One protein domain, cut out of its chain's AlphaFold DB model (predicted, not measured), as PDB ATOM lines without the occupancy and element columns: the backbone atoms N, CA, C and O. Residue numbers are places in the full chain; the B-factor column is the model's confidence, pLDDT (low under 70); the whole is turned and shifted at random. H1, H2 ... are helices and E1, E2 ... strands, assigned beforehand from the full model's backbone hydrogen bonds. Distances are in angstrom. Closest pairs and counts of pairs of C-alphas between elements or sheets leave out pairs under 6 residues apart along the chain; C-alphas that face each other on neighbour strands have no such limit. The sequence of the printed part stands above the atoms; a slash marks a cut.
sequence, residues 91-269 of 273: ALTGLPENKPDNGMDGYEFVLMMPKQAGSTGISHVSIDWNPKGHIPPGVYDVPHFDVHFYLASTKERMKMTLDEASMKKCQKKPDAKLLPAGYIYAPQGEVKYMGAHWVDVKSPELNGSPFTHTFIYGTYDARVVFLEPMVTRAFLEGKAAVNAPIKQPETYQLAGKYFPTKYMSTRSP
ATOM      1  N   ALA A  91    -113.101 -42.198  92.497       86.62
ATOM      2  CA  ALA A  91    -112.411 -43.464  92.238       86.62
ATOM      3  C   ALA A  91    -111.737 -43.499  90.854       86.62
ATOM      4  O   ALA A  91    -110.929 -44.385  90.594       86.62
ATOM      5  N   LEU A  92    -112.065 -42.552  89.966       89.06
ATOM      6  CA  LEU A  92    -111.472 -42.421  88.632       89.06
ATOM      7  C   LEU A  92    -110.385 -41.336  88.563       89.06
ATOM      8  O   LEU A  92    -109.780 -41.136  87.513       89.06
ATOM      9  N   THR A  93    -110.136 -40.624  89.664       88.88
ATOM     10  CA  THR A  93    -109.162 -39.528  89.744       88.88
ATOM     11  C   THR A  93    -107.928 -39.941  90.534       88.88
ATOM     12  O   THR A  93    -108.049 -40.672  91.512       88.88
ATOM     13  N   GLY A  94    -106.747 -39.451  90.144       90.81
ATOM     14  CA  GLY A  94    -105.496 -39.719  90.868       90.81
ATOM     15  C   GLY A  94    -105.006 -41.169  90.786       90.81
ATOM     16  O   GLY A  94    -104.176 -41.578  91.592       90.81
ATOM     17  N   LEU A  95    -105.523 -41.952  89.836       93.38
ATOM     18  CA  LEU A  95    -105.048 -43.309  89.581       93.38
ATOM     19  C   LEU A  95    -103.619 -43.274  89.014       93.38
ATOM     20  O   LEU A  95    -103.325 -42.391  88.205       93.38
ATOM     21  N   PRO A  96    -102.745 -44.235  89.373       94.44
ATOM     22  CA  PRO A  96    -101.411 -44.325  88.791       94.44
ATOM     23  C   PRO A  96    -101.469 -44.421  87.263       94.44
ATOM     24  O   PRO A  96    -102.311 -45.134  86.721       94.44
ATOM     25  N   GLU A  97    -100.564 -43.729  86.570       95.31
ATOM     26  CA  GLU A  97    -100.522 -43.695  85.098       95.31
ATOM     27  C   GLU A  97     -99.542 -44.703  84.481       95.31
ATOM     28  O   GLU A  97     -99.571 -44.944  83.269       95.31
ATOM     29  N   ASN A  98     -98.670 -45.285  85.302       95.06
ATOM     30  CA  ASN A  98     -97.644 -46.244  84.902       95.06
ATOM     31  C   ASN A  98     -97.932 -47.607  85.522       95.06
ATOM     32  O   ASN A  98     -98.592 -47.677  86.552       95.06
ATOM     33  N   LYS A  99     -97.438 -48.680  84.897       93.88
ATOM     34  CA  LYS A  99     -97.551 -50.038  85.446       93.88
ATOM     35  C   LYS A  99     -96.807 -50.141  86.788       93.88
ATOM     36  O   LYS A  99     -95.824 -49.422  86.977       93.88
ATOM     37  N   PRO A 100     -97.242 -51.018  87.707       92.56
ATOM     38  CA  PRO A 100     -96.502 -51.269  88.938       92.56
ATOM     39  C   PRO A 100     -95.163 -51.980  88.671       92.56
ATOM     40  O   PRO A 100     -95.068 -52.865  87.824       92.56
ATOM     41  N   ASP A 101     -94.145 -51.681  89.483       90.38
ATOM     42  CA  ASP A 101     -92.796 -52.276  89.383       90.38
ATOM     43  C   ASP A 101     -92.709 -53.726  89.918       90.38
ATOM     44  O   ASP A 101     -91.651 -54.204  90.327       90.38
ATOM     45  N   ASN A 102     -93.830 -54.450  89.963       83.25
ATOM     46  CA  ASN A 102     -93.933 -55.808  90.510       83.25
ATOM     47  C   ASN A 102     -94.082 -56.895  89.426       83.25
ATOM     48  O   ASN A 102     -94.307 -58.061  89.757       83.25
ATOM     49  N   GLY A 103     -93.961 -56.517  88.148       80.88
ATOM     50  CA  GLY A 103     -94.093 -57.423  87.006       80.88
ATOM     51  C   GLY A 103     -95.534 -57.798  86.645       80.88
ATOM     52  O   GLY A 103     -95.722 -58.700  85.835       80.88
ATOM     53  N   MET A 104     -96.534 -57.136  87.237       84.56
ATOM     54  CA  MET A 104     -97.944 -57.248  86.851       84.56
ATOM     55  C   MET A 104     -98.338 -56.073  85.947       84.56
ATOM     56  O   MET A 104     -97.749 -54.993  86.022       84.56
ATOM     57  N   ASP A 105     -99.361 -56.258  85.114       88.19
ATOM     58  CA  ASP A 105     -99.843 -55.198  84.219       88.19
ATOM     59  C   ASP A 105    -100.661 -54.110  84.935       88.19
ATOM     60  O   ASP A 105    -100.757 -52.984  84.435       88.19
ATOM     61  N   GLY A 106    -101.188 -54.414  86.126       93.44
ATOM     62  CA  GLY A 106    -102.095 -53.538  86.858       93.44
ATOM     63  C   GLY A 106    -101.985 -53.607  88.379       93.44
ATOM     64  O   GLY A 106    -101.318 -54.468  88.958       93.44
ATOM     65  N   TYR A 107    -102.647 -52.650  89.028       95.56
ATOM     66  CA  TYR A 107    -102.758 -52.536  90.481       95.56
ATOM     67  C   TYR A 107    -103.987 -53.283  90.973       95.56
ATOM     68  O   TYR A 107    -105.101 -52.961  90.569       95.56
ATOM     69  N   GLU A 108    -103.791 -54.224  91.888       94.88
ATOM     70  CA  GLU A 108    -104.874 -55.053  92.398       94.88
ATOM     71  C   GLU A 108    -105.418 -54.562  93.750       94.88
ATOM     72  O   GLU A 108    -104.670 -54.340  94.706       94.88
ATOM     73  N   PHE A 109    -106.747 -54.519  93.864       93.00
ATOM     74  CA  PHE A 109    -107.481 -54.289  95.105       93.00
ATOM     75  C   PHE A 109    -108.429 -55.455  95.395       93.00
ATOM     76  O   PHE A 109    -109.339 -55.731  94.616       93.00
ATOM     77  N   VAL A 110    -108.263 -56.125  96.540       94.00
ATOM     78  CA  VAL A 110    -109.078 -57.295  96.913       94.00
ATOM     79  C   VAL A 110    -110.163 -56.927  97.924       94.00
ATOM     80  O   VAL A 110    -109.886 -56.407  99.002       94.00
ATOM     81  N   LEU A 111    -111.405 -57.286  97.604       91.25
ATOM     82  CA  LEU A 111    -112.598 -57.094  98.419       91.25
ATOM     83  C   LEU A 111    -113.201 -58.452  98.803       91.25
ATOM     84  O   LEU A 111    -113.633 -59.239  97.957       91.25
ATOM     85  N   MET A 112    -113.268 -58.732 100.103       90.31
ATOM     86  CA  MET A 112    -113.911 -59.952 100.596       90.31
ATOM     87  C   MET A 112    -115.433 -59.833 100.529       90.31
ATOM     88  O   MET A 112    -116.010 -58.814 100.913       90.31
ATOM     89  N   MET A 113    -116.101 -60.901 100.088       84.81
ATOM     90  CA  MET A 113    -117.559 -60.901 100.014       84.81
ATOM     91  C   MET A 113    -118.190 -60.925 101.416       84.81
ATOM     92  O   MET A 113    -117.732 -61.666 102.293       84.81
ATOM     93  N   PRO A 114    -119.284 -60.174 101.645       84.75
ATOM     94  CA  PRO A 114    -120.029 -60.254 102.895       84.75
ATOM     95  C   PRO A 114    -120.689 -61.633 103.041       84.75
ATOM     96  O   PRO A 114    -121.054 -62.267 102.049       84.75
ATOM     97  N   LYS A 115    -120.923 -62.093 104.280       82.56
ATOM     98  CA  LYS A 115    -121.533 -63.415 104.561       82.56
ATOM     99  C   LYS A 115    -122.856 -63.636 103.811       82.56
ATOM    100  O   LYS A 115    -123.158 -64.744 103.376       82.56
ATOM    101  N   GLN A 116    -123.623 -62.565 103.619       80.69
ATOM    102  CA  GLN A 116    -124.905 -62.530 102.913       80.69
ATOM    103  C   GLN A 116    -124.791 -62.939 101.432       80.69
ATOM    104  O   GLN A 116    -125.779 -63.366 100.834       80.69
ATOM    105  N   ALA A 117    -123.595 -62.871 100.840       81.25
ATOM    106  CA  ALA A 117    -123.334 -63.301  99.471       81.25
ATOM    107  C   ALA A 117    -123.066 -64.812  99.330       81.25
ATOM    108  O   ALA A 117    -122.856 -65.285  98.218       81.25
ATOM    109  N   GLY A 118    -123.138 -65.612 100.402       82.44
ATOM    110  CA  GLY A 118    -122.852 -67.060 100.356       82.44
ATOM    111  C   GLY A 118    -123.718 -67.880  99.378       82.44
ATOM    112  O   GLY A 118    -123.393 -69.026  99.042       82.44
ATOM    113  N   SER A 119    -124.810 -67.294  98.880       86.31
ATOM    114  CA  SER A 119    -125.686 -67.882  97.866       86.31
ATOM    115  C   SER A 119    -125.155 -67.771  96.425       86.31
ATOM    116  O   SER A 119    -125.650 -68.494  95.562       86.31
ATOM    117  N   THR A 120    -124.140 -66.941  96.149       86.44
ATOM    118  CA  THR A 120    -123.592 -66.729  94.790       86.44
ATOM    119  C   THR A 120    -122.419 -67.646  94.449       86.44
ATOM    120  O   THR A 120    -122.098 -67.828  93.283       86.44
ATOM    121  N   GLY A 121    -121.770 -68.236  95.458       89.19
ATOM    122  CA  GLY A 121    -120.537 -69.007  95.265       89.19
ATOM    123  C   GLY A 121    -119.290 -68.146  95.025       89.19
ATOM    124  O   GLY A 121    -118.209 -68.704  94.891       89.19
ATOM    125  N   ILE A 122    -119.423 -66.817  95.015       92.69
ATOM    126  CA  ILE A 122    -118.296 -65.887  94.900       92.69
ATOM    127  C   ILE A 122    -117.594 -65.808  96.258       92.69
ATOM    128  O   ILE A 122    -118.214 -65.478  97.270       92.69
ATOM    129  N   SER A 123    -116.300 -66.112  96.278       93.19
ATOM    130  CA  SER A 123    -115.454 -66.057  97.470       93.19
ATOM    131  C   SER A 123    -114.978 -64.637  97.767       93.19
ATOM    132  O   SER A 123    -114.984 -64.219  98.924       93.19
ATOM    133  N   HIS A 124    -114.499 -63.933  96.748       95.00
ATOM    134  CA  HIS A 124    -113.926 -62.593  96.843       95.00
ATOM    135  C   HIS A 124    -113.978 -61.922  95.470       95.00
ATOM    136  O   HIS A 124    -114.221 -62.585  94.459       95.00
ATOM    137  N   VAL A 125    -113.774 -60.611  95.455       95.19
ATOM    138  CA  VAL A 125    -113.666 -59.804  94.242       95.19
ATOM    139  C   VAL A 125    -112.281 -59.170  94.220       95.19
ATOM    140  O   VAL A 125    -111.859 -58.661  95.257       95.19
ATOM    141  N   SER A 126    -111.578 -59.198  93.092       95.69
ATOM    142  CA  SER A 126    -110.473 -58.261  92.854       95.69
ATOM    143  C   SER A 126    -110.891 -57.212  91.839       95.69
ATOM    144  O   SER A 126    -111.740 -57.469  90.989       95.69
ATOM    145  N   ILE A 127    -110.333 -56.018  91.981       96.06
ATOM    146  CA  ILE A 127    -110.417 -54.943  91.003       96.06
ATOM    147  C   ILE A 127    -108.985 -54.643  90.598       96.06
ATOM    148  O   ILE A 127    -108.183 -54.247  91.444       96.06
ATOM    149  N   ASP A 128    -108.682 -54.829  89.326       96.62
ATOM    150  CA  ASP A 128    -107.356 -54.660  88.764       96.62
ATOM    151  C   ASP A 128    -107.391 -53.405  87.881       96.62
ATOM    152  O   ASP A 128    -108.165 -53.314  86.932       96.62
ATOM    153  N   TRP A 129    -106.623 -52.377  88.250       97.69
ATOM    154  CA  TRP A 129    -106.461 -51.159  87.456       97.69
ATOM    155  C   TRP A 129    -105.270 -51.312  86.512       97.69
ATOM    156  O   TRP A 129    -104.129 -51.336  86.978       97.69
ATOM    157  N   ASN A 130    -105.529 -51.346  85.204       97.81
ATOM    158  CA  ASN A 130    -104.524 -51.505  84.154       97.81
ATOM    159  C   ASN A 130    -104.254 -50.155  83.468       97.81
ATOM    160  O   ASN A 130    -104.941 -49.807  82.503       97.81
ATOM    161  N   PRO A 131    -103.255 -49.364  83.908       97.19
ATOM    162  CA  PRO A 131    -103.060 -47.990  83.433       97.19
ATOM    163  C   PRO A 131    -102.589 -47.881  81.984       97.19
ATOM    164  O   PRO A 131    -102.785 -46.847  81.349       97.19
ATOM    165  N   LYS A 132    -101.950 -48.930  81.461       96.62
ATOM    166  CA  LYS A 132    -101.501 -49.026  80.063       96.62
ATOM    167  C   LYS A 132    -102.226 -50.131  79.294       96.62
ATOM    168  O   LYS A 132    -101.840 -50.427  78.171       96.62
ATOM    169  N   GLY A 133    -103.231 -50.749  79.910       96.38
ATOM    170  CA  GLY A 133    -103.821 -51.967  79.388       96.38
ATOM    171  C   GLY A 133    -102.899 -53.187  79.471       96.38
ATOM    172  O   GLY A 133    -101.835 -53.147  80.104       96.38
ATOM    173  N   HIS A 134    -103.323 -54.268  78.827       95.31
ATOM    174  CA  HIS A 134    -102.599 -55.534  78.765       95.31
ATOM    175  C   HIS A 134    -102.901 -56.277  77.457       95.31
ATOM    176  O   HIS A 134    -103.734 -55.862  76.655       95.31
ATOM    177  N   ILE A 135    -102.220 -57.405  77.253       92.31
ATOM    178  CA  ILE A 135    -102.395 -58.267  76.080       92.31
ATOM    179  C   ILE A 135    -103.867 -58.688  75.867       92.31
ATOM    180  O   ILE A 135    -104.591 -58.851  76.848       92.31
ATOM    181  N   PRO A 136    -104.316 -58.962  74.627       92.38
ATOM    182  CA  PRO A 136    -103.542 -58.921  73.389       92.38
ATOM    183  C   PRO A 136    -103.227 -57.492  72.916       92.38
ATOM    184  O   PRO A 136    -104.083 -56.612  73.045       92.38
ATOM    185  N   PRO A 137    -102.046 -57.275  72.301       91.81
ATOM    186  CA  PRO A 137    -101.707 -55.992  71.698       91.81
ATOM    187  C   PRO A 137    -102.764 -55.533  70.687       91.81
ATOM    188  O   PRO A 137    -103.273 -56.327  69.895       91.81
ATOM    189  N   GLY A 138    -103.088 -54.247  70.710       93.12
ATOM    190  CA  GLY A 138    -104.114 -53.603  69.896       93.12
ATOM    191  C   GLY A 138    -105.555 -53.854  70.350       93.12
ATOM    192  O   GLY A 138    -106.460 -53.257  69.773       93.12
ATOM    193  N   VAL A 139    -105.784 -54.699  71.364       95.94
ATOM    194  CA  VAL A 139    -107.132 -55.054  71.839       95.94
ATOM    195  C   VAL A 139    -107.419 -54.407  73.191       95.94
ATOM    196  O   VAL A 139    -108.275 -53.529  73.278       95.94
ATOM    197  N   TYR A 140    -106.683 -54.793  74.237       96.75
ATOM    198  CA  TYR A 140    -106.894 -54.296  75.603       96.75
ATOM    199  C   TYR A 140    -105.840 -53.251  76.021       96.75
ATOM    200  O   TYR A 140    -105.623 -53.030  77.206       96.75
ATOM    201  N   ASP A 141    -105.233 -52.543  75.059       95.44
ATOM    202  CA  ASP A 141    -104.117 -51.584  75.235       95.44
ATOM    203  C   ASP A 141    -104.542 -50.164  75.679       95.44
ATOM    204  O   ASP A 141    -103.898 -49.159  75.366       95.44
ATOM    205  N   VAL A 142    -105.656 -50.036  76.397       97.44
ATOM    206  CA  VAL A 142    -106.157 -48.738  76.893       97.44
ATOM    207  C   VAL A 142    -106.379 -48.783  78.400       97.44
ATOM    208  O   VAL A 142    -106.583 -49.868  78.927       97.44
ATOM    209  N   PRO A 143    -106.385 -47.652  79.128       97.94
ATOM    210  CA  PRO A 143    -106.614 -47.673  80.569       97.94
ATOM    211  C   PRO A 143    -107.992 -48.244  80.931       97.94
ATOM    212  O   PRO A 143    -109.032 -47.718  80.512       97.94
ATOM    213  N   HIS A 144    -108.017 -49.314  81.721       98.12
ATOM    214  CA  HIS A 144    -109.251 -50.022  82.052       98.12
ATOM    215  C   HIS A 144    -109.178 -50.747  83.396       98.12
ATOM    216  O   HIS A 144    -108.117 -50.849  84.012       98.12
ATOM    217  N   PHE A 145    -110.342 -51.201  83.853       97.69
ATOM    218  CA  PHE A 145    -110.487 -52.035  85.035       97.69
ATOM    219  C   PHE A 145    -110.930 -53.434  84.647       97.69
ATOM    220  O   PHE A 145    -111.918 -53.561  83.914       97.69
ATOM    221  N   ASP A 146    -110.303 -54.428  85.261       97.62
ATOM    222  CA  ASP A 146    -110.781 -55.807  85.278       97.62
ATOM    223  C   ASP A 146    -111.378 -56.078  86.642       97.62
ATOM    224  O   ASP A 146    -110.839 -55.663  87.672       97.62
ATOM    225  N   VAL A 147    -112.520 -56.757  86.677       97.00
ATOM    226  CA  VAL A 147    -113.152 -57.078  87.950       97.00
ATOM    227  C   VAL A 147    -113.404 -58.561  88.068       97.00
ATOM    228  O   VAL A 147    -114.415 -59.081  87.607       97.00
ATOM    229  N   HIS A 148    -112.517 -59.249  88.769       97.25
ATOM    230  CA  HIS A 148    -112.586 -60.688  88.919       97.25
ATOM    231  C   HIS A 148    -113.515 -61.073  90.069       97.25
ATOM    232  O   HIS A 148    -113.198 -60.910  91.246       97.25
ATOM    233  N   PHE A 149    -114.660 -61.668  89.748       96.06
ATOM    234  CA  PHE A 149    -115.522 -62.344  90.713       96.06
ATOM    235  C   PHE A 149    -115.062 -63.792  90.880       96.06
ATOM    236  O   PHE A 149    -115.504 -64.690  90.156       96.06
ATOM    237  N   TYR A 150    -114.181 -64.035  91.848       96.94
ATOM    238  CA  TYR A 150    -113.599 -65.355  92.064       96.94
ATOM    239  C   TYR A 150    -114.594 -66.333  92.686       96.94
ATOM    240  O   TYR A 150    -115.139 -66.105  93.766       96.94
ATOM    241  N   LEU A 151    -114.763 -67.478  92.028       95.75
ATOM    242  CA  LEU A 151    -115.392 -68.684  92.572       95.75
ATOM    243  C   LEU A 151    -114.380 -69.530  93.358       95.75
ATOM    244  O   LEU A 151    -114.758 -70.241  94.288       95.75
ATOM    245  N   ALA A 152    -113.097 -69.456  92.991       96.44
ATOM    246  CA  ALA A 152    -112.015 -70.064  93.755       96.44
ATOM    247  C   ALA A 152    -111.767 -69.309  95.070       96.44
ATOM    248  O   ALA A 152    -111.895 -68.084  95.153       96.44
ATOM    249  N   SER A 153    -111.361 -70.038  96.108       95.38
ATOM    250  CA  SER A 153    -110.892 -69.419  97.349       95.38
ATOM    251  C   SER A 153    -109.569 -68.676  97.135       95.38
ATOM    252  O   SER A 153    -108.773 -69.040  96.269       95.38
ATOM    253  N   THR A 154    -109.267 -67.690  97.984       94.94
ATOM    254  CA  THR A 154    -107.958 -67.004  97.979       94.94
ATOM    255  C   THR A 154    -106.795 -67.995  98.114       94.94
ATOM    256  O   THR A 154    -105.781 -67.875  97.433       94.94
ATOM    257  N   LYS A 155    -106.957 -69.049  98.924       95.94
ATOM    258  CA  LYS A 155    -105.955 -70.116  99.085       95.94
ATOM    259  C   LYS A 155    -105.730 -70.930  97.807       95.94
ATOM    260  O   LYS A 155    -104.607 -71.359  97.561       95.94
ATOM    261  N   GLU A 156    -106.775 -71.211  97.035       96.19
ATOM    262  CA  GLU A 156    -106.631 -71.879  95.734       96.19
ATOM    263  C   GLU A 156    -105.987 -70.952  94.709       96.19
ATOM    264  O   GLU A 156    -105.080 -71.381  93.999       96.19
ATOM    265  N   ARG A 157    -106.410 -69.687  94.686       95.69
ATOM    266  CA  ARG A 157    -105.882 -68.638  93.815       95.69
ATOM    267  C   ARG A 157    -104.362 -68.489  93.944       95.69
ATOM    268  O   ARG A 157    -103.647 -68.528  92.948       95.69
ATOM    269  N   MET A 158    -103.842 -68.475  95.174       95.94
ATOM    270  CA  MET A 158    -102.395 -68.408  95.440       95.94
ATOM    271  C   MET A 158    -101.585 -69.606  94.907       95.94
ATOM    272  O   MET A 158    -100.360 -69.544  94.875       95.94
ATOM    273  N   LYS A 159    -102.235 -70.700  94.486       95.94
ATOM    274  CA  LYS A 159    -101.581 -71.874  93.880       95.94
ATOM    275  C   LYS A 159    -101.546 -71.828  92.348       95.94
ATOM    276  O   LYS A 159    -101.126 -72.804  91.729       95.94
ATOM    277  N   MET A 160    -102.042 -70.760  91.733       96.88
ATOM    278  CA  MET A 160    -102.010 -70.553  90.283       96.88
ATOM    279  C   MET A 160    -100.702 -69.835  89.922       96.88
ATOM    280  O   MET A 160    -100.687 -68.657  89.589       96.88
ATOM    281  N   THR A 161     -99.577 -70.513  90.115       96.25
ATOM    282  CA  THR A 161     -98.221 -69.939  90.112       96.25
ATOM    283  C   THR A 161     -97.597 -69.788  88.728       96.25
ATOM    284  O   THR A 161     -96.572 -69.117  88.625       96.25
ATOM    285  N   LEU A 162     -98.198 -70.395  87.699       95.38
ATOM    286  CA  LEU A 162     -97.651 -70.532  86.340       95.38
ATOM    287  C   LEU A 162     -96.291 -71.257  86.261       95.38
ATOM    288  O   LEU A 162     -95.581 -71.143  85.267       95.38
ATOM    289  N   ASP A 163     -95.934 -72.053  87.273       97.06
ATOM    290  CA  ASP A 163     -94.922 -73.101  87.086       97.06
ATOM    291  C   ASP A 163     -95.435 -74.189  86.126       97.06
ATOM    292  O   ASP A 163     -96.615 -74.217  85.778       97.06
ATOM    293  N   GLU A 164     -94.573 -75.113  85.696       97.50
ATOM    294  CA  GLU A 164     -94.936 -76.145  84.713       97.50
ATOM    295  C   GLU A 164     -96.210 -76.927  85.101       97.50
ATOM    296  O   GLU A 164     -97.073 -77.202  84.261       97.50
ATOM    297  N   ALA A 165     -96.370 -77.259  86.385       97.31
ATOM    298  CA  ALA A 165     -97.535 -77.988  86.872       97.31
ATOM    299  C   ALA A 165     -98.800 -77.113  86.884       97.31
ATOM    300  O   ALA A 165     -99.892 -77.590  86.562       97.31
ATOM    301  N   SER A 166     -98.669 -75.840  87.254       97.50
ATOM    302  CA  SER A 166     -99.750 -74.859  87.236       97.50
ATOM    303  C   SER A 166    -100.176 -74.507  85.807       97.50
ATOM    304  O   SER A 166    -101.371 -74.486  85.525       97.50
ATOM    305  N   MET A 167     -99.231 -74.358  84.876       97.31
ATOM    306  CA  MET A 167     -99.504 -74.113  83.455       97.31
ATOM    307  C   MET A 167    -100.311 -75.245  82.824       97.31
ATOM    308  O   MET A 167    -101.322 -74.988  82.172       97.31
ATOM    309  N   LYS A 168     -99.955 -76.507  83.106       97.56
ATOM    310  CA  LYS A 168    -100.748 -77.671  82.665       97.56
ATOM    311  C   LYS A 168    -102.196 -77.605  83.162       97.56
ATOM    312  O   LYS A 168    -103.105 -78.035  82.459       97.56
ATOM    313  N   LYS A 169    -102.430 -77.058  84.361       98.00
ATOM    314  CA  LYS A 169    -103.781 -76.858  84.907       98.00
ATOM    315  C   LYS A 169    -104.511 -75.689  84.253       98.00
ATOM    316  O   LYS A 169    -105.704 -75.830  84.005       98.00
ATOM    317  N   CYS A 170    -103.838 -74.578  83.960       97.44
ATOM    318  CA  CYS A 170    -104.422 -73.466  83.201       97.44
ATOM    319  C   CYS A 170    -104.903 -73.933  81.817       97.44
ATOM    320  O   CYS A 170    -106.042 -73.683  81.440       97.44
ATOM    321  N   GLN A 171    -104.071 -74.709  81.118       96.38
ATOM    322  CA  GLN A 171    -104.329 -75.183  79.752       96.38
ATOM    323  C   GLN A 171    -105.334 -76.343  79.673       96.38
ATOM    324  O   GLN A 171    -105.796 -76.716  78.590       96.38
ATOM    325  N   LYS A 172    -105.699 -76.932  80.816       97.56
ATOM    326  CA  LYS A 172    -106.673 -78.018  80.876       97.56
ATOM    327  C   LYS A 172    -108.087 -77.469  80.684       97.56
ATOM    328  O   LYS A 172    -108.665 -76.867  81.589       97.56
ATOM    329  N   LYS A 173    -108.654 -77.733  79.505       96.44
ATOM    330  CA  LYS A 173    -109.990 -77.265  79.114       96.44
ATOM    331  C   LYS A 173    -111.092 -77.877  79.999       96.44
ATOM    332  O   LYS A 173    -111.027 -79.076  80.288       96.44
ATOM    333  N   PRO A 174    -112.096 -77.089  80.428       97.38
ATOM    334  CA  PRO A 174    -113.269 -77.613  81.120       97.38
ATOM    335  C   PRO A 174    -114.174 -78.405  80.164       97.38
ATOM    336  O   PRO A 174    -114.008 -78.351  78.943       97.38
ATOM    337  N   ASP A 175    -115.173 -79.099  80.717       97.62
ATOM    338  CA  ASP A 175    -116.319 -79.559  79.921       97.62
ATOM    339  C   ASP A 175    -116.957 -78.346  79.219       97.62
ATOM    340  O   ASP A 175    -117.189 -77.309  79.846       97.62
ATOM    341  N   ALA A 176    -117.236 -78.473  77.919       96.19
ATOM    342  CA  ALA A 176    -117.775 -77.391  77.099       96.19
ATOM    343  C   ALA A 176    -119.089 -76.815  77.654       96.19
ATOM    344  O   ALA A 176    -119.355 -75.629  77.486       96.19
ATOM    345  N   LYS A 177    -119.879 -77.617  78.380       97.06
ATOM    346  CA  LYS A 177    -121.136 -77.187  79.008       97.06
ATOM    347  C   LYS A 177    -120.941 -76.171  80.127       97.06
ATOM    348  O   LYS A 177    -121.916 -75.529  80.513       97.06
ATOM    349  N   LEU A 178    -119.727 -76.051  80.670       97.38
ATOM    350  CA  LEU A 178    -119.388 -75.130  81.759       97.38
ATOM    351  C   LEU A 178    -119.020 -73.725  81.273       97.38
ATOM    352  O   LEU A 178    -118.942 -72.810  82.094       97.38
ATOM    353  N   LEU A 179    -118.821 -73.539  79.966       97.94
ATOM    354  CA  LEU A 179    -118.578 -72.238  79.350       97.94
ATOM    355  C   LEU A 179    -119.710 -71.889  78.375       97.94
ATOM    356  O   LEU A 179    -120.357 -72.781  77.826       97.94
ATOM    357  N   PRO A 180    -119.997 -70.598  78.148       97.44
ATOM    358  CA  PRO A 180    -120.972 -70.217  77.138       97.44
ATOM    359  C   PRO A 180    -120.468 -70.522  75.723       97.44
ATOM    360  O   PRO A 180    -119.280 -70.406  75.423       97.44
ATOM    361  N   ALA A 181    -121.389 -70.844  74.814       96.19
ATOM    362  CA  ALA A 181    -121.047 -71.058  73.411       96.19
ATOM    363  C   ALA A 181    -120.381 -69.813  72.788       96.19
ATOM    364  O   ALA A 181    -120.842 -68.681  72.972       96.19
ATOM    365  N   GLY A 182    -119.319 -70.037  72.010       95.38
ATOM    366  CA  GLY A 182    -118.525 -68.983  71.364       95.38
ATOM    367  C   GLY A 182    -117.351 -68.461  72.197       95.38
ATOM    368  O   GLY A 182    -116.554 -67.693  71.666       95.38
ATOM    369  N   TYR A 183    -117.208 -68.892  73.454       97.81
ATOM    370  CA  TYR A 183    -116.003 -68.608  74.230       97.81
ATOM    371  C   TYR A 183    -114.854 -69.520  73.805       97.81
ATOM    372  O   TYR A 183    -115.016 -70.740  73.719       97.81
ATOM    373  N   ILE A 184    -113.686 -68.929  73.572       96.69
ATOM    374  CA  ILE A 184    -112.453 -69.644  73.245       96.69
ATOM    375  C   ILE A 184    -111.369 -69.335  74.264       96.69
ATOM    376  O   ILE A 184    -111.367 -68.280  74.891       96.69
ATOM    377  N   TYR A 185    -110.435 -70.270  74.399       96.62
ATOM    378  CA  TYR A 185    -109.228 -70.074  75.186       96.62
ATOM    379  C   TYR A 185    -108.415 -68.927  74.589       96.62
ATOM    380  O   TYR A 185    -108.107 -68.986  73.396       96.62
ATOM    381  N   ALA A 186    -108.061 -67.924  75.390       94.12
ATOM    382  CA  ALA A 186    -107.170 -66.852  74.968       94.12
ATOM    383  C   ALA A 186    -105.715 -67.350  75.042       94.12
ATOM    384  O   ALA A 186    -105.221 -67.614  76.141       94.12
ATOM    385  N   PRO A 187    -105.010 -67.528  73.908       87.00
ATOM    386  CA  PRO A 187    -103.615 -67.953  73.934       87.00
ATOM    387  C   PRO A 187    -102.762 -66.934  74.690       87.00
ATOM    388  O   PRO A 187    -102.932 -65.738  74.474       87.00
ATOM    389  N   GLN A 188    -101.856 -67.404  75.553       89.44
ATOM    390  CA  GLN A 188    -101.021 -66.555  76.423       89.44
ATOM    391  C   GLN A 188    -101.815 -65.727  77.446       89.44
ATOM    392  O   GLN A 188    -101.233 -64.933  78.176       89.44
ATOM    393  N   GLY A 189    -103.132 -65.930  77.533       90.62
ATOM    394  CA  GLY A 189    -103.998 -65.318  78.532       90.62
ATOM    395  C   GLY A 189    -103.937 -66.027  79.883       90.62
ATOM    396  O   GLY A 189    -104.891 -65.950  80.647       90.62
ATOM    397  N   GLU A 190    -102.900 -66.803  80.192       95.81
ATOM    398  CA  GLU A 190    -102.685 -67.351  81.527       95.81
ATOM    399  C   GLU A 190    -102.019 -66.308  82.425       95.81
ATOM    400  O   GLU A 190    -100.893 -65.888  82.168       95.81
ATOM    401  N   VAL A 191    -102.679 -65.927  83.520       95.38
ATOM    402  CA  VAL A 191    -102.151 -64.922  84.451       95.38
ATOM    403  C   VAL A 191    -101.927 -65.535  85.825       95.38
ATOM    404  O   VAL A 191    -102.742 -66.306  86.355       95.38
ATOM    405  N   LYS A 192    -100.776 -65.197  86.410       94.75
ATOM    406  CA  LYS A 192    -100.380 -65.657  87.736       94.75
ATOM    407  C   LYS A 192    -101.406 -65.190  88.757       94.75
ATOM    408  O   LYS A 192    -101.813 -64.037  88.772       94.75
ATOM    409  N   TYR A 193    -101.812 -66.115  89.615       95.38
ATOM    410  CA  TYR A 193    -102.883 -65.944  90.590       95.38
ATOM    411  C   TYR A 193    -104.268 -65.706  89.980       95.38
ATOM    412  O   TYR A 193    -105.150 -65.284  90.708       95.38
ATOM    413  N   MET A 194    -104.513 -65.993  88.702       96.50
ATOM    414  CA  MET A 194    -105.858 -65.865  88.111       96.50
ATOM    415  C   MET A 194    -106.282 -67.160  87.416       96.50
ATOM    416  O   MET A 194    -107.378 -67.670  87.657       96.50
ATOM    417  N   GLY A 195    -105.379 -67.747  86.628       97.25
ATOM    418  CA  GLY A 195    -105.656 -68.907  85.783       97.25
ATOM    419  C   GLY A 195    -105.689 -68.521  84.307       97.25
ATOM    420  O   GLY A 195    -105.050 -67.551  83.906       97.25
ATOM    421  N   ALA A 196    -106.401 -69.301  83.496       98.06
ATOM    422  CA  ALA A 196    -106.551 -69.053  82.065       98.06
ATOM    423  C   ALA A 196    -107.814 -68.249  81.749       98.06
ATOM    424  O   ALA A 196    -108.881 -68.547  82.293       98.06
ATOM    425  N   HIS A 197    -107.698 -67.308  80.815       98.12
ATOM    426  CA  HIS A 197    -108.798 -66.461  80.361       98.12
ATOM    427  C   HIS A 197    -109.459 -67.005  79.087       98.12
ATOM    428  O   HIS A 197    -108.821 -67.612  78.221       98.12
ATOM    429  N   TRP A 198    -110.769 -66.781  78.982       98.31
ATOM    430  CA  TRP A 198    -111.599 -67.189  77.856       98.31
ATOM    431  C   TRP A 198    -112.422 -66.013  77.352       98.31
ATOM    432  O   TRP A 198    -113.175 -65.406  78.117       98.31
ATOM    433  N   VAL A 199    -112.336 -65.752  76.052       97.81
ATOM    434  CA  VAL A 199    -112.934 -64.588  75.387       97.81
ATOM    435  C   VAL A 199    -114.043 -65.007  74.433       97.81
ATOM    436  O   VAL A 199    -113.985 -66.075  73.824       97.81
ATOM    437  N   ASP A 200    -115.057 -64.160  74.284       97.62
ATOM    438  CA  ASP A 200    -116.110 -64.342  73.289       97.62
ATOM    439  C   ASP A 200    -115.617 -63.878  71.918       97.62
ATOM    440  O   ASP A 200    -115.423 -62.688  71.709       97.62
ATOM    441  N   VAL A 201    -115.489 -64.782  70.947       95.75
ATOM    442  CA  VAL A 201    -114.994 -64.430  69.598       95.75
ATOM    443  C   VAL A 201    -115.864 -63.412  68.862       95.75
ATOM    444  O   VAL A 201    -115.444 -62.859  67.852       95.75
ATOM    445  N   LYS A 202    -117.096 -63.184  69.329       96.69
ATOM    446  CA  LYS A 202    -118.017 -62.187  68.770       96.69
ATOM    447  C   LYS A 202    -117.962 -60.844  69.500       96.69
ATOM    448  O   LYS A 202    -118.807 -59.992  69.223       96.69
ATOM    449  N   SER A 203    -117.050 -60.661  70.455       96.56
ATOM    450  CA  SER A 203    -116.933 -59.396  71.171       96.56
ATOM    451  C   SER A 203    -116.475 -58.278  70.219       96.56
ATOM    452  O   SER A 203    -115.684 -58.540  69.305       96.56
ATOM    453  N   PRO A 204    -116.995 -57.043  70.354       97.00
ATOM    454  CA  PRO A 204    -116.703 -55.972  69.401       97.00
ATOM    455  C   PRO A 204    -115.206 -55.691  69.239       97.00
ATOM    456  O   PRO A 204    -114.748 -55.452  68.121       97.00
ATOM    457  N   GLU A 205    -114.441 -55.775  70.329       96.69
ATOM    458  CA  GLU A 205    -113.001 -55.518  70.348       96.69
ATOM    459  C   GLU A 205    -112.185 -56.548  69.565       96.69
ATOM    460  O   GLU A 205    -111.142 -56.220  69.010       96.69
ATOM    461  N   LEU A 206    -112.694 -57.776  69.437       96.06
ATOM    462  CA  LEU A 206    -112.085 -58.816  68.606       96.06
ATOM    463  C   LEU A 206    -112.566 -58.768  67.147       96.06
ATOM    464  O   LEU A 206    -112.123 -59.564  66.324       96.06
ATOM    465  N   ASN A 207    -113.468 -57.840  66.820       96.75
ATOM    466  CA  ASN A 207    -114.092 -57.696  65.504       96.75
ATOM    467  C   ASN A 207    -113.942 -56.263  64.948       96.75
ATOM    468  O   ASN A 207    -114.783 -55.792  64.185       96.75
ATOM    469  N   GLY A 208    -112.866 -55.568  65.333       94.81
ATOM    470  CA  GLY A 208    -112.449 -54.290  64.744       94.81
ATOM    471  C   GLY A 208    -113.071 -53.032  65.358       94.81
ATOM    472  O   GLY A 208    -112.786 -51.933  64.888       94.81
ATOM    473  N   SER A 209    -113.897 -53.155  66.400       97.12
ATOM    474  CA  SER A 209    -114.363 -51.992  67.167       97.12
ATOM    475  C   SER A 209    -113.398 -51.664  68.311       97.12
ATOM    476  O   SER A 209    -112.735 -52.564  68.817       97.12
ATOM    477  N   PRO A 210    -113.332 -50.410  68.790       96.50
ATOM    478  CA  PRO A 210    -112.556 -50.086  69.983       96.50
ATOM    479  C   PRO A 210    -113.058 -50.825  71.232       96.50
ATOM    480  O   PRO A 210    -114.269 -50.952  71.449       96.50
ATOM    481  N   PHE A 211    -112.133 -51.252  72.093       98.19
ATOM    482  CA  PHE A 211    -112.471 -51.813  73.397       98.19
ATOM    483  C   PHE A 211    -113.129 -50.758  74.295       98.19
ATOM    484  O   PHE A 211    -112.620 -49.654  74.472       98.19
ATOM    485  N   THR A 212    -114.284 -51.107  74.865       97.19
ATOM    486  CA  THR A 212    -115.049 -50.240  75.776       97.19
ATOM    487  C   THR A 212    -115.431 -50.980  77.047       97.19
ATOM    488  O   THR A 212    -115.137 -50.512  78.147       97.19
ATOM    489  N   HIS A 213    -116.064 -52.137  76.895       97.19
ATOM    490  CA  HIS A 213    -116.328 -53.104  77.945       97.19
ATOM    491  C   HIS A 213    -116.433 -54.501  77.332       97.19
ATOM    492  O   HIS A 213    -116.835 -54.652  76.181       97.19
ATOM    493  N   THR A 214    -116.137 -55.531  78.117       97.50
ATOM    494  CA  THR A 214    -116.308 -56.929  77.704       97.50
ATOM    495  C   THR A 214    -116.666 -57.791  78.911       97.50
ATOM    496  O   THR A 214    -116.821 -57.274  80.024       97.50
ATOM    497  N   PHE A 215    -116.891 -59.082  78.691       97.62
ATOM    498  CA  PHE A 215    -117.119 -60.043  79.764       97.62
ATOM    499  C   PHE A 215    -116.427 -61.361  79.444       97.62
ATOM    500  O   PHE A 215    -116.775 -62.022  78.459       97.62
ATOM    501  N   ILE A 216    -115.502 -61.767  80.304       97.75
ATOM    502  CA  ILE A 216    -114.678 -62.954  80.117       97.75
ATOM    503  C   ILE A 216    -114.847 -63.963  81.255       97.75
ATOM    504  O   ILE A 216    -115.444 -63.690  82.303       97.75
ATOM    505  N   TYR A 217    -114.415 -65.191  80.982       98.38
ATOM    506  CA  TYR A 217    -114.486 -66.314  81.914       98.38
ATOM    507  C   TYR A 217    -113.086 -66.812  82.243       98.38
ATOM    508  O   TYR A 217    -112.219 -66.877  81.377       98.38
ATOM    509  N   GLY A 218    -112.907 -67.239  83.488       98.31
ATOM    510  CA  GLY A 218    -111.649 -67.763  83.989       98.31
ATOM    511  C   GLY A 218    -111.697 -69.233  84.323       98.31
ATOM    512  O   GLY A 218    -112.646 -69.682  84.974       98.31
ATOM    513  N   THR A 219    -110.654 -69.985  83.973       98.56
ATOM    514  CA  THR A 219    -110.553 -71.405  84.323       98.56
ATOM    515  C   THR A 219    -109.225 -71.804  84.946       98.56
ATOM    516  O   THR A 219    -108.173 -71.268  84.613       98.56
ATOM    517  N   TYR A 220    -109.271 -72.830  85.792       98.50
ATOM    518  CA  TYR A 220    -108.091 -73.520  86.295       98.50
ATOM    519  C   TYR A 220    -108.418 -74.984  86.602       98.50
ATOM    520  O   TYR A 220    -109.383 -75.272  87.309       98.50
ATOM    521  N   ASP A 221    -107.606 -75.909  86.090       97.94
ATOM    522  CA  ASP A 221    -107.769 -77.362  86.242       97.94
ATOM    523  C   ASP A 221    -109.167 -77.848  85.821       97.94
ATOM    524  O   ASP A 221    -109.885 -78.478  86.598       97.94
ATOM    525  N   ALA A 222    -109.568 -77.516  84.586       97.62
ATOM    526  CA  ALA A 222    -110.873 -77.852  84.005       97.62
ATOM    527  C   ALA A 222    -112.099 -77.326  84.781       97.62
ATOM    528  O   ALA A 222    -113.210 -77.828  84.601       97.62
ATOM    529  N   ARG A 223    -111.919 -76.311  85.632       97.88
ATOM    530  CA  ARG A 223    -112.993 -75.673  86.401       97.88
ATOM    531  C   ARG A 223    -113.087 -74.192  86.099       97.88
ATOM    532  O   ARG A 223    -112.057 -73.544  85.957       97.88
ATOM    533  N   VAL A 224    -114.300 -73.647  86.099       98.06
ATOM    534  CA  VAL A 224    -114.521 -72.194  86.105       98.06
ATOM    535  C   VAL A 224    -114.165 -71.661  87.493       98.06
ATOM    536  O   VAL A 224    -114.680 -72.158  88.501       98.06
ATOM    537  N   VAL A 225    -113.264 -70.679  87.549       98.06
ATOM    538  CA  VAL A 225    -112.709 -70.124  88.795       98.06
ATOM    539  C   VAL A 225    -112.948 -68.632  88.974       98.06
ATOM    540  O   VAL A 225    -112.892 -68.177  90.115       98.06
ATOM    541  N   PHE A 226    -113.282 -67.891  87.917       97.81
ATOM    542  CA  PHE A 226    -113.745 -66.509  88.024       97.81
ATOM    543  C   PHE A 226    -114.653 -66.111  86.853       97.81
ATOM    544  O   PHE A 226    -114.714 -66.789  85.823       97.81
ATOM    545  N   LEU A 227    -115.368 -65.006  87.053       97.38
ATOM    546  CA  LEU A 227    -116.103 -64.258  86.037       97.38
ATOM    547  C   LEU A 227    -115.564 -62.829  86.021       97.38
ATOM    548  O   LEU A 227    -115.308 -62.298  87.101       97.38
ATOM    549  N   GLU A 228    -115.455 -62.198  84.859       97.56
ATOM    550  CA  GLU A 228    -114.733 -60.930  84.763       97.56
ATOM    551  C   GLU A 228    -115.365 -59.968  83.754       97.56
ATOM    552  O   GLU A 228    -115.178 -60.091  82.544       97.56
ATOM    553  N   PRO A 229    -116.155 -58.989  84.218       97.38
ATOM    554  CA  PRO A 229    -116.403 -57.795  83.436       97.38
ATOM    555  C   PRO A 229    -115.173 -56.890  83.433       97.38
ATOM    556  O   PRO A 229    -114.666 -56.522  84.493       97.38
ATOM    557  N   MET A 230    -114.792 -56.447  82.242       97.75
ATOM    558  CA  MET A 230    -113.798 -55.393  82.062       97.75
ATOM    559  C   MET A 230    -114.488 -54.129  81.544       97.75
ATOM    560  O   MET A 230    -115.474 -54.209  80.797       97.75
ATOM    561  N   VAL A 231    -113.996 -52.951  81.924       97.69
ATOM    562  CA  VAL A 231    -114.521 -51.661  81.450       97.69
ATOM    563  C   VAL A 231    -113.423 -50.605  81.382       97.69
ATOM    564  O   VAL A 231    -112.653 -50.413  82.322       97.69
ATOM    565  N   THR A 232    -113.366 -49.880  80.272       97.56
ATOM    566  CA  THR A 232    -112.411 -48.784  80.094       97.56
ATOM    567  C   THR A 232    -112.744 -47.595  80.987       97.56
ATOM    568  O   THR A 232    -113.912 -47.263  81.223       97.56
ATOM    569  N   ARG A 233    -111.701 -46.891  81.435       95.50
ATOM    570  CA  ARG A 233    -111.857 -45.631  82.168       95.50
ATOM    571  C   ARG A 233    -112.624 -44.600  81.335       95.50
ATOM    572  O   ARG A 233    -113.555 -43.985  81.847       95.50
ATOM    573  N   ALA A 234    -112.292 -44.487  80.047       95.38
ATOM    574  CA  ALA A 234    -112.936 -43.554  79.124       95.38
ATOM    575  C   ALA A 234    -114.457 -43.784  79.015       95.38
ATOM    576  O   ALA A 234    -115.232 -42.826  79.028       95.38
ATOM    577  N   PHE A 235    -114.908 -45.045  78.980       95.12
ATOM    578  CA  PHE A 235    -116.339 -45.365  78.960       95.12
ATOM    579  C   PHE A 235    -117.060 -44.885  80.232       95.12
ATOM    580  O   PHE A 235    -118.142 -44.299  80.150       95.12
ATOM    581  N   LEU A 236    -116.454 -45.090  81.408       92.75
ATOM    582  CA  LEU A 236    -117.009 -44.629  82.686       92.75
ATOM    583  C   LEU A 236    -117.024 -43.095  82.789       92.75
ATOM    584  O   LEU A 236    -118.008 -42.510  83.250       92.75
ATOM    585  N   GLU A 237    -115.958 -42.424  82.347       92.00
ATOM    586  CA  GLU A 237    -115.852 -40.959  82.339       92.00
ATOM    587  C   GLU A 237    -116.888 -40.310  81.418       92.00
ATOM    588  O   GLU A 237    -117.491 -39.304  81.803       92.00
ATOM    589  N   GLY A 238    -117.200 -40.957  80.289       88.50
ATOM    590  CA  GLY A 238    -118.295 -40.600  79.382       88.50
ATOM    591  C   GLY A 238    -119.700 -40.702  79.992       88.50
ATOM    592  O   GLY A 238    -120.683 -40.451  79.297       88.50
ATOM    593  N   LYS A 239    -119.818 -41.051  81.284       79.06
ATOM    594  CA  LYS A 239    -121.073 -41.191  82.050       79.06
ATOM    595  C   LYS A 239    -122.022 -42.252  81.485       79.06
ATOM    596  O   LYS A 239    -123.203 -42.274  81.832       79.06
ATOM    597  N   ALA A 240    -121.509 -43.153  80.651       79.31
ATOM    598  CA  ALA A 240    -122.250 -44.311  80.194       79.31
ATOM    599  C   ALA A 240    -122.338 -45.365  81.310       79.31
ATOM    600  O   ALA A 240    -121.486 -45.457  82.197       79.31
ATOM    601  N   ALA A 241    -123.392 -46.175  81.263       88.19
ATOM    602  CA  ALA A 241    -123.580 -47.311  82.151       88.19
ATOM    603  C   ALA A 241    -123.547 -48.595  81.331       88.19
ATOM    604  O   ALA A 241    -124.331 -48.757  80.393       88.19
ATOM    605  N   VAL A 242    -122.694 -49.540  81.722       91.44
ATOM    606  CA  VAL A 242    -122.800 -50.898  81.196       91.44
ATOM    607  C   VAL A 242    -124.032 -51.544  81.826       91.44
ATOM    608  O   VAL A 242    -124.215 -51.521  83.044       91.44
ATOM    609  N   ASN A 243    -124.890 -52.119  80.993       93.00
ATOM    610  CA  ASN A 243    -126.012 -52.963  81.396       93.00
ATOM    611  C   ASN A 243    -126.201 -54.026  80.315       93.00
ATOM    612  O   ASN A 243    -127.105 -53.942  79.482       93.00
ATOM    613  N   ALA A 244    -125.298 -54.999  80.316       93.12
ATOM    614  CA  ALA A 244    -125.173 -55.979  79.252       93.12
ATOM    615  C   ALA A 244    -125.555 -57.389  79.740       93.12
ATOM    616  O   ALA A 244    -125.395 -57.713  80.926       93.12
ATOM    617  N   PRO A 245    -126.119 -58.234  78.857       95.19
ATOM    618  CA  PRO A 245    -126.346 -59.638  79.165       95.19
ATOM    619  C   PRO A 245    -125.015 -60.377  79.326       95.19
ATOM    620  O   PRO A 245    -124.051 -60.095  78.623       95.19
ATOM    621  N   ILE A 246    -124.988 -61.362  80.222       95.31
ATOM    622  CA  ILE A 246    -123.882 -62.318  80.329       95.31
ATOM    623  C   ILE A 246    -124.300 -63.564  79.548       95.31
ATOM    624  O   ILE A 246    -125.332 -64.163  79.872       95.31
ATOM    625  N   LYS A 247    -123.528 -63.978  78.538       96.44
ATOM    626  CA  LYS A 247    -123.755 -65.271  77.871       96.44
ATOM    627  C   LYS A 247    -123.655 -66.388  78.912       96.44
ATOM    628  O   LYS A 247    -122.753 -66.381  79.732       96.44
ATOM    629  N   GLN A 248    -124.611 -67.310  78.928       95.56
ATOM    630  CA  GLN A 248    -124.731 -68.306  79.999       95.56
ATOM    631  C   GLN A 248    -124.184 -69.665  79.534       95.56
ATOM    632  O   GLN A 248    -124.413 -70.022  78.375       95.56
ATOM    633  N   PRO A 249    -123.512 -70.438  80.406       96.56
ATOM    634  CA  PRO A 249    -123.167 -71.825  80.114       96.56
ATOM    635  C   PRO A 249    -124.423 -72.708  80.092       96.56
ATOM    636  O   PRO A 249    -125.464 -72.351  80.654       96.56
ATOM    637  N   GLU A 250    -124.328 -73.888  79.479       95.81
ATOM    638  CA  GLU A 250    -125.413 -74.877  79.517       95.81
ATOM    639  C   GLU A 250    -125.647 -75.403  80.935       95.81
ATOM    640  O   GLU A 250    -126.776 -75.699  81.330       95.81
ATOM    641  N   THR A 251    -124.574 -75.540  81.717       94.81
ATOM    642  CA  THR A 251    -124.615 -75.999  83.103       94.81
ATOM    643  C   THR A 251    -123.619 -75.226  83.954       94.81
ATOM    644  O   THR A 251    -122.498 -74.941  83.550       94.81
ATOM    645  N   TYR A 252    -124.031 -74.906  85.176       93.62
ATOM    646  CA  TYR A 252    -123.161 -74.275  86.156       93.62
ATOM    647  C   TYR A 252    -122.388 -75.311  86.964       93.62
ATOM    648  O   TYR A 252    -122.967 -76.275  87.460       93.62
ATOM    649  N   GLN A 253    -121.097 -75.051  87.173       92.94
ATOM    650  CA  GLN A 253    -120.227 -75.903  87.989       92.94
ATOM    651  C   GLN A 253    -120.720 -76.043  89.437       92.94
ATOM    652  O   GLN A 253    -120.611 -77.114  90.029       92.94
ATOM    653  N   LEU A 254    -121.244 -74.962  90.028       90.56
ATOM    654  CA  LEU A 254    -121.737 -74.970  91.405       90.56
ATOM    655  C   LEU A 254    -123.258 -75.141  91.422       90.56
ATOM    656  O   LEU A 254    -124.009 -74.215  91.105       90.56
ATOM    657  N   ALA A 255    -123.719 -76.317  91.845       88.00
ATOM    658  CA  ALA A 255    -125.142 -76.582  92.019       88.00
ATOM    659  C   ALA A 255    -125.750 -75.714  93.138       88.00
ATOM    660  O   ALA A 255    -125.127 -75.456  94.170       88.00
ATOM    661  N   GLY A 256    -126.995 -75.268  92.944       85.25
ATOM    662  CA  GLY A 256    -127.759 -74.530  93.958       85.25
ATOM    663  C   GLY A 256    -127.272 -73.104  94.251       85.25
ATOM    664  O   GLY A 256    -127.757 -72.492  95.204       85.25
ATOM    665  N   LYS A 257    -126.334 -72.567  93.460       87.88
ATOM    666  CA  LYS A 257    -125.859 -71.179  93.555       87.88
ATOM    667  C   LYS A 257    -126.563 -70.268  92.549       87.88
ATOM    668  O   LYS A 257    -127.039 -70.722  91.510       87.88
ATOM    669  N   TYR A 258    -126.625 -68.977  92.869       85.06
ATOM    670  CA  TYR A 258    -127.158 -67.948  91.978       85.06
ATOM    671  C   TYR A 258    -126.034 -67.278  91.196       85.06
ATOM    672  O   TYR A 258    -125.199 -66.584  91.772       85.06
ATOM    673  N   PHE A 259    -126.069 -67.439  89.877       88.19
ATOM    674  CA  PHE A 259    -125.144 -66.785  88.959       88.19
ATOM    675  C   PHE A 259    -125.809 -65.588  88.270       88.19
ATOM    676  O   PHE A 259    -127.019 -65.618  88.005       88.19
ATOM    677  N   PRO A 260    -125.054 -64.508  88.002       89.38
ATOM    678  CA  PRO A 260    -125.596 -63.337  87.334       89.38
ATOM    679  C   PRO A 260    -125.931 -63.644  85.867       89.38
ATOM    680  O   PRO A 260    -125.237 -64.383  85.176       89.38
ATOM    681  N   THR A 261    -127.008 -63.026  85.385       91.88
ATOM    682  CA  THR A 261    -127.454 -63.108  83.972       91.88
ATOM    683  C   THR A 261    -127.205 -61.806  83.211       91.88
ATOM    684  O   THR A 261    -127.332 -61.745  81.990       91.88
ATOM    685  N   LYS A 262    -126.870 -60.745  83.949       93.25
ATOM    686  CA  LYS A 262    -126.493 -59.422  83.459       93.25
ATOM    687  C   LYS A 262    -125.400 -58.867  84.356       93.25
ATOM    688  O   LYS A 262    -125.418 -59.146  85.561       93.25
ATOM    689  N   TYR A 263    -124.535 -58.039  83.787       93.25
ATOM    690  CA  TYR A 263    -123.563 -57.272  84.550       93.25
ATOM    691  C   TYR A 263    -123.766 -55.771  84.378       93.25
ATOM    692  O   TYR A 263    -124.352 -55.315  83.390       93.25
ATOM    693  N   MET A 264    -123.325 -55.019  85.383       92.31
ATOM    694  CA  MET A 264    -123.341 -53.565  85.355       92.31
ATOM    695  C   MET A 264    -122.015 -52.978  85.812       92.31
ATOM    696  O   MET A 264    -121.455 -53.412  86.815       92.31
ATOM    697  N   SER A 265    -121.595 -51.933  85.112       91.06
ATOM    698  CA  SER A 265    -120.499 -51.056  85.507       91.06
ATOM    699  C   SER A 265    -121.000 -49.632  85.354       91.06
ATOM    700  O   SER A 265    -121.392 -49.226  84.257       91.06
ATOM    701  N   THR A 266    -121.075 -48.902  86.460       89.88
ATOM    702  CA  THR A 266    -121.631 -47.546  86.491       89.88
ATOM    703  C   THR A 266    -120.662 -46.571  87.123       89.88
ATOM    704  O   THR A 266    -119.866 -46.941  87.983       89.88
ATOM    705  N   ARG A 267    -120.790 -45.300  86.753       88.06
ATOM    706  CA  ARG A 267    -120.200 -44.184  87.485       88.06
ATOM    707  C   ARG A 267    -121.280 -43.522  88.339       88.06
ATOM    708  O   ARG A 267    -122.369 -43.243  87.842       88.06
ATOM    709  N   SER A 268    -120.995 -43.278  89.612       85.06
ATOM    710  CA  SER A 268    -121.882 -42.565  90.536       85.06
ATOM    711  C   SER A 268    -121.259 -41.236  90.969       85.06
ATOM    712  O   SER A 268    -120.041 -41.196  91.161       85.06
ATOM    713  N   PRO A 269    -122.064 -40.177  91.185       82.25
ATOM    714  CA  PRO A 269    -121.574 -38.932  91.765       82.25
ATOM    715  C   PRO A 269    -120.844 -39.182  93.085       82.25
ATOM    716  O   PRO A 269    -121.233 -40.059  93.866       82.25
TER     717      PRO A 269
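AT A GLANCE: This is residues 91 to 269 of the 273 residues of an uncharacterized protein of Armatimonadetes bacterium (UniProt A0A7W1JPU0). A large, strongly twisted and curved sheet of seven strands makes the core, and the small hairpin of E8 and E9 covers part of one face, a lopsided sandwich only partly face to face. H2 packs with its residues 166 to 170 near the E6, E5 and E4 part of the sheet, away from that hairpin. The printed part has 179 residues, with E1 E2 E3 H1 H2 E4 E5 H3 E6 E7 H4 E8 E9 along the chain and under half of the residues in these named elements. The large sheet, E1 - E2 - E3 - E7 - E6 - E5 - E4, is antiparallel, and the class is mixed, helices and strands. The whole is compact, radius of gyration of the C-alphas 15.7 A, and rounded, 38 by 36 by 34 A.

IN THESE COORDINATES: Find C-alpha 107 at (-102.758, -52.536, 90.481), where E1 begins, residues 107 to 112. The next strands along the chain are E2, residues 124 to 130, and E3, residues 144 to 150. Next look for E7, residues 223 to 232, 27.6 A long, and E6, residues 213 to 220, 23.5 A. E5, residues 195 to 200, and E4, residues 183 to 191, complete the sheet; E4 bends by 85 degrees at residue 188. The helices are H1, residues 154 to 157, H2, residues 164 to 170, H3, residues 204 to 207, and H4, residues 233 to 237. E8, residues 242 to 245, and E9, residues 262 to 268, make the second sheet; E9 ends at C-alpha 268, (-121.882, -42.565, 90.536).

HOW THE PARTS SIT: Start at E7 and E6, a hairpin, with N 216 and O 228 2.8 A apart. On one side of E7 look for E3, N 149 to O 227 at 2.8 A; E1, E2 and E3 form a meander, each strand the antiparallel neighbour of the one before. The other neighbour of E6 is E5, antiparallel to it, with N 198 and O 217 2.8 A apart, and the other neighbour of E5 is the edge strand E4, with N 186 and O 197 2.9 A apart. The two sheets form a sandwich, two sheets face to face, their strands at 51 degrees. The closest C-alphas of E7 and E9 are those of Val 231 and Ser 265, 7.2 A; across E8 and E9, N 242 and O 265 are 2.9 A apart. H2 is on the large sheet at a height of 8.9 A. H1, H3 and H4 only graze it. In H2 and H4 every O i to N i+4 pair is within hydrogen-bond range; H1 and H3 are too short for one.

THE WHOLE: The C-alphas farthest apart, Glu 164 and Pro 269, are 46.3 A apart. The printed part has no cut. The links E1 to E2, E2 to E3, H2 to E4 and E8 to E9 are long. Mean pLDDT of the printed part is 94.0; no printed residue is under 70.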